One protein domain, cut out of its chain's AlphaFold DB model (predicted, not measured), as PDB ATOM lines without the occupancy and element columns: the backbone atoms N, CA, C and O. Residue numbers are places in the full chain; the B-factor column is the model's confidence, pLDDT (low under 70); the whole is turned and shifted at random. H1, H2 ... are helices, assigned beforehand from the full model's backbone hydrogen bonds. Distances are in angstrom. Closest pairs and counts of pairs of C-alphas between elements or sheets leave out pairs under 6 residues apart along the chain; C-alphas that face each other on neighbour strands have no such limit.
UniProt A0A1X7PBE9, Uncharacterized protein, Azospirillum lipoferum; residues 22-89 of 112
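AT A GLANCE: This is residues 22 to 89 of the 112 residues of an uncharacterized protein of Azospirillum lipoferum (UniProt A0A1X7PBE9). H3 and H4 fold into a long helical hairpin; the shorter H1 crosses H3 on one side of it, and H2 lies beyond H1, away from H4, meeting H3 at a corner. The 68 printed residues hold four named helices, H1 to H4 in order, and no named strand, an all-helix class. The whole is compact, with a radius of gyration of the C-alphas of 11.5 A and spans of 33 by 26 by 14 A.

HOW THE PARTS SIT: H1, residues 22 to 31, touches H2, residues 35 to 46, about perpendicular at 86 degrees; their closest C-alphas, Ala 28 and Ala 38, are 4.9 A apart. H3, residues 51 to 68, touches H1 with residues 55 to 62 alone, closest at C-alphas 59 and 26, 6.1 A. H2 and H3 touch only at the corner, closest at C-alphas 45 and 51, 4.9 A. H4, residues 72 to 88, forms a hairpin with H3, a shallow tilt of 16 degrees, opposite ways; C-alphas 66 and 75 are closest, 5.4 A. Every O i to N i+4 pair is within hydrogen-bond range in H1, H2, H3 and H4.

IN THESE COORDINATES: H1 begins at C-alpha 22 (27.567, -36.290, -6.176). H3 is 25.7 A long and H4 24.3 A, ending at C-alpha 88 (27.211, -24.911, 0.668).

THE WHOLE: The printed part has no cut, its three links are tight, and no printed residue is under 70 in pLDDT.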
ATOM      1  N   ASP A  22      26.108 -36.317  -6.102       94.81
ATOM      2  CA  ASP A  22      27.567 -36.290  -6.176       94.81
ATOM      3  C   ASP A  22      28.228 -36.319  -4.787       94.81
ATOM      4  O   ASP A  22      29.258 -36.973  -4.615       94.81
ATOM      5  N   GLU A  23      27.609 -35.708  -3.777       95.19
ATOM      6  CA  GLU A  23      28.018 -35.821  -2.370       95.19
ATOM      7  C   GLU A  23      27.801 -37.250  -1.845       95.19
ATOM      8  O   GLU A  23      28.702 -37.820  -1.232       95.19
ATOM      9  N   ILE A  24      26.659 -37.869  -2.168       96.19
ATOM     10  CA  ILE A  24      26.379 -39.278  -1.838       96.19
ATOM     11  C   ILE A  24      27.422 -40.197  -2.480       96.19
ATOM     12  O   ILE A  24      27.948 -41.085  -1.816       96.19
ATOM     13  N   ALA A  25      27.761 -39.974  -3.754       96.62
ATOM     14  CA  ALA A  25      28.768 -40.771  -4.451       96.62
ATOM     15  C   ALA A  25      30.163 -40.650  -3.811       96.62
ATOM     16  O   ALA A  25      30.896 -41.637  -3.750       96.62
ATOM     17  N   VAL A  26      30.527 -39.462  -3.317       97.44
ATOM     18  CA  VAL A  26      31.774 -39.260  -2.567       97.44
ATOM     19  C   VAL A  26      31.761 -40.040  -1.258       97.44
ATOM     20  O   VAL A  26      32.727 -40.746  -0.987       97.44
ATOM     21  N   ILE A  27      30.679 -39.957  -0.480       96.69
ATOM     22  CA  ILE A  27      30.555 -40.684   0.793       96.69
ATOM     23  C   ILE A  27      30.602 -42.193   0.545       96.69
ATOM     24  O   ILE A  27      31.389 -42.890   1.172       96.69
ATOM     25  N   ALA A  28      29.824 -42.693  -0.418       97.44
ATOM     26  CA  ALA A  28      29.794 -44.107  -0.791       97.44
ATOM     27  C   ALA A  28      31.190 -44.634  -1.138       97.44
ATOM     28  O   ALA A  28      31.610 -45.689  -0.673       97.44
ATOM     29  N   ARG A  29      31.940 -43.865  -1.928       96.19
ATOM     30  CA  ARG A  29      33.299 -44.216  -2.331       96.19
ATOM     31  C   ARG A  29      34.294 -44.162  -1.171       96.19
ATOM     32  O   ARG A  29      35.147 -45.038  -1.094       96.19
ATOM     33  N   HIS A  30      34.230 -43.120  -0.342       95.56
ATOM     34  CA  HIS A  30      35.187 -42.872   0.743       95.56
ATOM     35  C   HIS A  30      34.990 -43.844   1.913       95.56
ATOM     36  O   HIS A  30      35.962 -44.367   2.441       95.56
ATOM     37  N   GLU A  31      33.737 -44.150   2.244       92.62
ATOM     38  CA  GLU A  31      33.354 -45.027   3.360       92.62
ATOM     39  C   GLU A  31      33.090 -46.482   2.922       92.62
ATOM     40  O   GLU A  31      32.754 -47.327   3.746       92.62
ATOM     41  N   HIS A  32      33.230 -46.790   1.626       96.44
ATOM     42  CA  HIS A  32      32.945 -48.109   1.041       96.44
ATOM     43  C   HIS A  32      31.508 -48.606   1.286       96.44
ATOM     44  O   HIS A  32      31.277 -49.773   1.595       96.44
ATOM     45  N   LEU A  33      30.539 -47.709   1.113       95.69
ATOM     46  CA  LEU A  33      29.115 -47.963   1.319       95.69
ATOM     47  C   LEU A  33      28.361 -48.049  -0.009       95.69
ATOM     48  O   LEU A  33      28.788 -47.510  -1.033       95.69
ATOM     49  N   THR A  34      27.181 -48.664   0.010       96.81
ATOM     50  CA  THR A  34      26.222 -48.501  -1.090       96.81
ATOM     51  C   THR A  34      25.685 -47.061  -1.134       96.81
ATOM     52  O   THR A  34      25.697 -46.361  -0.118       96.81
ATOM     53  N   PRO A  35      25.146 -46.583  -2.276       95.31
ATOM     54  CA  PRO A  35      24.566 -45.240  -2.352       95.31
ATOM     55  C   PRO A  35      23.437 -44.986  -1.340       95.31
ATOM     56  O   PRO A  35      23.310 -43.877  -0.828       95.31
ATOM     57  N   ALA A  36      22.633 -46.008  -1.029       93.56
ATOM     58  CA  ALA A  36      21.551 -45.899  -0.053       93.56
ATOM     59  C   ALA A  36      22.093 -45.721   1.375       93.56
ATOM     60  O   ALA A  36      21.665 -44.815   2.089       93.56
ATOM     61  N   GLU A  37      23.077 -46.531   1.769       95.56
ATOM     62  CA  GLU A  37      23.745 -46.412   3.072       95.56
ATOM     63  C   GLU A  37      24.490 -45.080   3.199       95.56
ATOM     64  O   GLU A  37      24.394 -44.416   4.227       95.56
ATOM     65  N   ALA A  38      25.172 -44.645   2.138       96.06
ATOM     66  CA  ALA A  38      25.873 -43.367   2.097       96.06
ATOM     67  C   ALA A  38      24.928 -42.169   2.269       96.06
ATOM     68  O   ALA A  38      25.278 -41.206   2.952       96.06
ATOM     69  N   ALA A  39      23.723 -42.231   1.694       93.88
ATOM     70  CA  ALA A  39      22.713 -41.192   1.868       93.88
ATOM     71  C   ALA A  39      22.257 -41.082   3.332       93.88
ATOM     72  O   ALA A  39      22.197 -39.977   3.872       93.88
ATOM     73  N   VAL A  40      21.991 -42.217   3.990       93.31
ATOM     74  CA  VAL A  40      21.606 -42.256   5.412       93.31
ATOM     75  C   VAL A  40      22.756 -41.765   6.291       93.31
ATOM     76  O   VAL A  40      22.594 -40.804   7.042       93.31
ATOM     77  N   ARG A  41      23.942 -42.360   6.128       91.25
ATOM     78  CA  ARG A  41      25.162 -42.032   6.876       91.25
ATOM     79  C   ARG A  41      25.518 -40.555   6.759       91.25
ATOM     80  O   ARG A  41      25.859 -39.912   7.747       91.25
ATOM     81  N   GLY A  42      25.447 -40.010   5.550       93.06
ATOM     82  CA  GLY A  42      25.750 -38.613   5.306       93.06
ATOM     83  C   GLY A  42      24.711 -37.667   5.911       93.06
ATOM     84  O   GLY A  42      25.083 -36.619   6.432       93.06
ATOM     85  N   ALA A  43      23.425 -38.029   5.886       91.75
ATOM     86  CA  ALA A  43      22.377 -37.233   6.523       91.75
ATOM     87  C   ALA A  43      22.545 -37.189   8.049       91.75
ATOM     88  O   ALA A  43      22.355 -36.137   8.655       91.75
ATOM     89  N   GLU A  44      22.937 -38.305   8.668       90.62
ATOM     90  CA  GLU A  44      23.309 -38.355  10.086       90.62
ATOM     91  C   GLU A  44      24.547 -37.502  10.363       90.62
ATOM     92  O   GLU A  44      24.515 -36.641  11.236       90.62
ATOM     93  N   MET A  45      25.606 -37.675   9.567       91.56
ATOM     94  CA  MET A  45      26.847 -36.909   9.681       91.56
ATOM     95  C   MET A  45      26.600 -35.398   9.615       91.56
ATOM     96  O   MET A  45      27.173 -34.661  10.407       91.56
ATOM     97  N   LEU A  46      25.759 -34.912   8.695       90.12
ATOM     98  CA  LEU A  46      25.500 -33.474   8.540       90.12
ATOM     99  C   LEU A  46      24.730 -32.847   9.714       90.12
ATOM    100  O   LEU A  46      24.740 -31.626   9.838       90.12
ATOM    101  N   ARG A  47      24.100 -33.646  10.586       86.88
ATOM    102  CA  ARG A  47      23.481 -33.148  11.829       86.88
ATOM    103  C   ARG A  47      24.504 -32.880  12.929       86.88
ATOM    104  O   ARG A  47      24.193 -32.189  13.895       86.88
ATOM    105  N   GLU A  48      25.709 -33.416  12.787       83.81
ATOM    106  CA  GLU A  48      26.776 -33.226  13.756       83.81
ATOM    107  C   GLU A  48      27.443 -31.852  13.586       83.81
ATOM    108  O   GLU A  48      27.645 -31.401  12.452       83.81
ATOM    109  N   PRO A  49      27.911 -31.207  14.673       82.56
ATOM    110  CA  PRO A  49      28.592 -29.906  14.603       82.56
ATOM    111  C   PRO A  49      29.826 -29.884  13.681       82.56
ATOM    112  O   PRO A  49      30.239 -28.835  13.187       82.56
ATOM    113  N   TRP A  50      30.427 -31.052  13.446       82.12
ATOM    114  CA  TRP A  50      31.599 -31.262  12.596       82.12
ATOM    115  C   TRP A  50      31.256 -31.819  11.201       82.12
ATOM    116  O   TRP A  50      32.152 -31.956  10.363       82.12
ATOM    117  N   GLY A  51      29.984 -32.113  10.913       89.50
ATOM    118  CA  GLY A  51      29.542 -32.784   9.688       89.50
ATOM    119  C   GLY A  51      29.905 -32.044   8.405       89.50
ATOM    120  O   GLY A  51      30.390 -32.634   7.440       89.50
ATOM    121  N   HIS A  52      29.767 -30.719   8.420       89.81
ATOM    122  CA  HIS A  52      30.158 -29.846   7.310       89.81
ATOM    123  C   HIS A  52      31.656 -29.954   6.985       89.81
ATOM    124  O   HIS A  52      32.053 -30.034   5.820       89.81
ATOM    125  N   ALA A  53      32.501 -29.981   8.019       87.00
ATOM    126  CA  ALA A  53      33.943 -30.129   7.855       87.00
ATOM    127  C   ALA A  53      34.310 -31.534   7.349       87.00
ATOM    128  O   ALA A  53      35.197 -31.662   6.504       87.00
ATOM    129  N   ALA A  54      33.614 -32.571   7.827       91.25
ATOM    130  CA  ALA A  54      33.797 -33.943   7.363       91.25
ATOM    131  C   ALA A  54      33.434 -34.098   5.879       91.25
ATOM    132  O   ALA A  54      34.257 -34.596   5.113       91.25
ATOM    133  N   MET A  55      32.288 -33.565   5.440       93.12
ATOM    134  CA  MET A  55      31.886 -33.593   4.029       93.12
ATOM    135  C   MET A  55      32.938 -32.938   3.124       93.12
ATOM    136  O   MET A  55      33.354 -33.511   2.116       93.12
ATOM    137  N   ARG A  56      33.435 -31.751   3.506       92.44
ATOM    138  CA  ARG A  56      34.512 -31.066   2.771       92.44
ATOM    139  C   ARG A  56      35.778 -31.916   2.691       92.44
ATOM    140  O   ARG A  56      36.398 -31.965   1.629       92.44
ATOM    141  N   GLN A  57      36.152 -32.582   3.784       92.31
ATOM    142  CA  GLN A  57      37.317 -33.460   3.800       92.31
ATOM    143  C   GLN A  57      37.139 -34.655   2.859       92.31
ATOM    144  O   GLN A  57      38.040 -34.924   2.075       92.31
ATOM    145  N   MET A  58      35.998 -35.344   2.892       95.69
ATOM    146  CA  MET A  58      35.772 -36.530   2.055       95.69
ATOM    147  C   MET A  58      35.886 -36.202   0.560       95.69
ATOM    148  O   MET A  58      36.525 -36.938  -0.198       95.69
ATOM    149  N   VAL A  59      35.331 -35.059   0.131       95.69
ATOM    150  CA  VAL A  59      35.477 -34.586  -1.258       95.69
ATOM    151  C   VAL A  59      36.943 -34.288  -1.578       95.69
ATOM    152  O   VAL A  59      37.432 -34.661  -2.645       95.69
ATOM    153  N   TRP A  60      37.655 -33.632  -0.659       94.81
ATOM    154  CA  TRP A  60      39.073 -33.317  -0.824       94.81
ATOM    155  C   TRP A  60      39.951 -34.571  -0.938       94.81
ATOM    156  O   TRP A  60      40.814 -34.638  -1.815       94.81
ATOM    157  N   ASP A  61      39.713 -35.575  -0.098       95.44
ATOM    158  CA  ASP A  61      40.439 -36.845  -0.118       95.44
ATOM    159  C   ASP A  61      40.204 -37.573  -1.449       95.44
ATOM    160  O   ASP A  61      41.159 -37.970  -2.124       95.44
ATOM    161  N   CYS A  62      38.945 -37.644  -1.901       95.88
ATOM    162  CA  CYS A  62      38.609 -38.212  -3.206       95.88
ATOM    163  C   CYS A  62      39.298 -37.464  -4.356       95.88
ATOM    164  O   CYS A  62      39.785 -38.102  -5.294       95.88
ATOM    165  N   LEU A  63      39.365 -36.130  -4.288       95.19
ATOM    166  CA  LEU A  63      40.049 -35.304  -5.285       95.19
ATOM    167  C   LEU A  63      41.552 -35.596  -5.311       95.19
ATOM    168  O   LEU A  63      42.141 -35.728  -6.384       95.19
ATOM    169  N   CYS A  64      42.181 -35.717  -4.143       95.00
ATOM    170  CA  CYS A  64      43.596 -36.064  -4.041       95.00
ATOM    171  C   CYS A  64      43.872 -37.452  -4.627       95.00
ATOM    172  O   CYS A  64      44.863 -37.646  -5.330       95.00
ATOM    173  N   GLU A  65      42.986 -38.417  -4.397       95.06
ATOM    174  CA  GLU A  65      43.070 -39.739  -5.015       95.06
ATOM    175  C   GLU A  65      42.925 -39.711  -6.535       95.06
ATOM    176  O   GLU A  65      43.712 -40.359  -7.223       95.06
ATOM    177  N   ALA A  66      41.966 -38.953  -7.072       95.12
ATOM    178  CA  ALA A  66      41.795 -38.802  -8.517       95.12
ATOM    179  C   ALA A  66      43.045 -38.196  -9.171       95.12
ATOM    180  O   ALA A  66      43.541 -38.724 -10.168       95.12
ATOM    181  N   LYS A  67      43.630 -37.168  -8.538       94.50
ATOM    182  CA  LYS A  67      44.903 -36.574  -8.967       94.50
ATOM    183  C   LYS A  67      46.049 -37.583  -8.941       94.50
ATOM    184  O   LYS A  67      46.800 -37.658  -9.908       94.50
ATOM    185  N   ARG A  68      46.172 -38.383  -7.873       96.50
ATOM    186  CA  ARG A  68      47.204 -39.434  -7.769       96.50
ATOM    187  C   ARG A  68      47.081 -40.491  -8.867       96.50
ATOM    188  O   ARG A  68      48.098 -41.006  -9.310       96.50
ATOM    189  N   ARG A  69      45.861 -40.802  -9.310       95.88
ATOM    190  CA  ARG A  69      45.603 -41.745 -10.412       95.88
ATOM    191  C   ARG A  69      45.704 -41.118 -11.807       95.88
ATOM    192  O   ARG A  69      45.470 -41.822 -12.781       95.88
ATOM    193  N   ALA A  70      46.025 -39.825 -11.907       96.31
ATOM    194  CA  ALA A  70      46.005 -39.061 -13.156       96.31
ATOM    195  C   ALA A  70      44.653 -39.124 -13.903       96.31
ATOM    196  O   ALA A  70      44.596 -38.997 -15.124       96.31
ATOM    197  N   ASP A  71      43.549 -39.282 -13.166       96.75
ATOM    198  CA  ASP A  71      42.202 -39.284 -13.735       96.75
ATOM    199  C   ASP A  71      41.728 -37.839 -13.926       96.75
ATOM    200  O   ASP A  71      41.227 -37.189 -13.000       96.75
ATOM    201  N   ALA A  72      41.960 -37.299 -15.123       95.62
ATOM    202  CA  ALA A  72      41.681 -35.901 -15.437       95.62
ATOM    203  C   ALA A  72      40.181 -35.567 -15.386       95.62
ATOM    204  O   ALA A  72      39.809 -34.497 -14.896       95.62
ATOM    205  N   ALA A  73      39.325 -36.484 -15.846       96.19
ATOM    206  CA  ALA A  73      37.879 -36.291 -15.852       96.19
ATOM    207  C   ALA A  73      37.334 -36.249 -14.419       96.19
ATOM    208  O   ALA A  73      36.627 -35.309 -14.044       96.19
ATOM    209  N   GLU A  74      37.738 -37.210 -13.587       94.44
ATOM    210  CA  GLU A  74      37.308 -37.258 -12.193       94.44
ATOM    211  C   GLU A  74      37.897 -36.105 -11.372       94.44
ATOM    212  O   GLU A  74      37.215 -35.514 -10.535       94.44
ATOM    213  N   THR A  75      39.138 -35.703 -11.657       96.19
ATOM    214  CA  THR A  75      39.759 -34.528 -11.029       96.19
ATOM    215  C   THR A  75      38.971 -33.253 -11.323       96.19
ATOM    216  O   THR A  75      38.744 -32.454 -10.409       96.19
ATOM    217  N   ALA A  76      38.538 -33.045 -12.570       95.56
ATOM    218  CA  ALA A  76      37.732 -31.885 -12.941       95.56
ATOM    219  C   ALA A  76      36.373 -31.902 -12.223       95.56
ATOM    220  O   ALA A  76      36.003 -30.908 -11.590       95.56
ATOM    221  N   ARG A  77      35.687 -33.055 -12.235       96.50
ATOM    222  CA  ARG A  77      34.400 -33.251 -11.550       96.50
ATOM    223  C   ARG A  77      34.501 -32.967 -10.050       96.50
ATOM    224  O   ARG A  77      33.714 -32.191  -9.510       96.50
ATOM    225  N   LEU A  78      35.492 -33.549  -9.377       94.69
ATOM    226  CA  LEU A  78      35.684 -33.395  -7.935       94.69
ATOM    227  C   LEU A  78      36.187 -32.001  -7.546       94.69
ATOM    228  O   LEU A  78      35.872 -31.524  -6.460       94.69
ATOM    229  N   THR A  79      36.924 -31.312  -8.421       95.94
ATOM    230  CA  THR A  79      37.316 -29.910  -8.193       95.94
ATOM    231  C   THR A  79      36.091 -28.999  -8.145       95.94
ATOM    232  O   THR A  79      35.996 -28.123  -7.284       95.94
ATOM    233  N   ASP A  80      35.155 -29.200  -9.066       94.81
ATOM    234  CA  ASP A  80      33.911 -28.441  -9.130       94.81
ATOM    235  C   ASP A  80      32.985 -28.769  -7.946       94.81
ATOM    236  O   ASP A  80      32.515 -27.859  -7.255       94.81
ATOM    237  N   LEU A  81      32.837 -30.058  -7.616       94.88
ATOM    238  CA  LEU A  81      32.139 -30.494  -6.405       94.88
ATOM    239  C   LEU A  81      32.741 -29.851  -5.153       94.88
ATOM    240  O   LEU A  81      32.017 -29.225  -4.389       94.88
ATOM    241  N   TYR A  82      34.062 -29.898  -4.975       92.88
ATOM    242  CA  TYR A  82      34.720 -29.319  -3.802       92.88
ATOM    243  C   TYR A  82      34.424 -27.824  -3.638       92.88
ATOM    244  O   TYR A  82      34.168 -27.354  -2.526       92.88
ATOM    245  N   ARG A  83      34.398 -27.069  -4.744       90.75
ATOM    246  CA  ARG A  83      34.025 -25.647  -4.732       90.75
ATOM    247  C   ARG A  83      32.574 -25.450  -4.296       90.75
ATOM    248  O   ARG A  83      32.324 -24.579  -3.462       90.75
ATOM    249  N   ARG A  84      31.633 -26.247  -4.816       91.31
ATOM    250  CA  ARG A  84      30.223 -26.212  -4.388       91.31
ATOM    251  C   ARG A  84      30.066 -26.582  -2.918       91.31
ATOM    252  O   ARG A  84      29.443 -25.828  -2.180       91.31
ATOM    253  N   THR A  85      30.686 -27.674  -2.480       89.50
ATOM    254  CA  THR A  85      30.664 -28.155  -1.093       89.50
ATOM    255  C   THR A  85      31.205 -27.094  -0.133       89.50
ATOM    256  O   THR A  85      30.594 -26.850   0.899       89.50
ATOM    257  N   CYS A  86      32.290 -26.385  -0.478       87.50
ATOM    258  CA  CYS A  86      32.810 -25.289   0.353       87.50
ATOM    259  C   CYS A  86      31.874 -24.072   0.430       87.50
ATOM    260  O   CYS A  86      31.873 -23.384   1.446       87.50
ATOM    261  N   ARG A  87      31.102 -23.784  -0.628       87.75
ATOM    262  CA  ARG A  87      30.096 -22.708  -0.612       87.75
ATOM    263  C   ARG A  87      28.853 -23.107   0.180       87.75
ATOM    264  O   ARG A  87      28.305 -22.279   0.896       87.75
ATOM    265  N   ARG A  88      28.412 -24.360   0.030       86.56
ATOM    266  CA  ARG A  88      27.211 -24.911   0.668       86.56
ATOM    267  C   ARG A  88      27.407 -25.123   2.164       86.56
ATOM    268  O   ARG A  88      26.564 -24.728   2.959       86.56
ATOM    269  N   TYR A  89      28.525 -25.727   2.542       82.50
ATOM    270  CA  TYR A  89      28.850 -26.033   3.927       82.50
ATOM    271  C   TYR A  89      29.908 -25.052   4.417       82.50
ATOM    272  O   TYR A  89      31.110 -25.338   4.421       82.50
TER     273      TYR A  89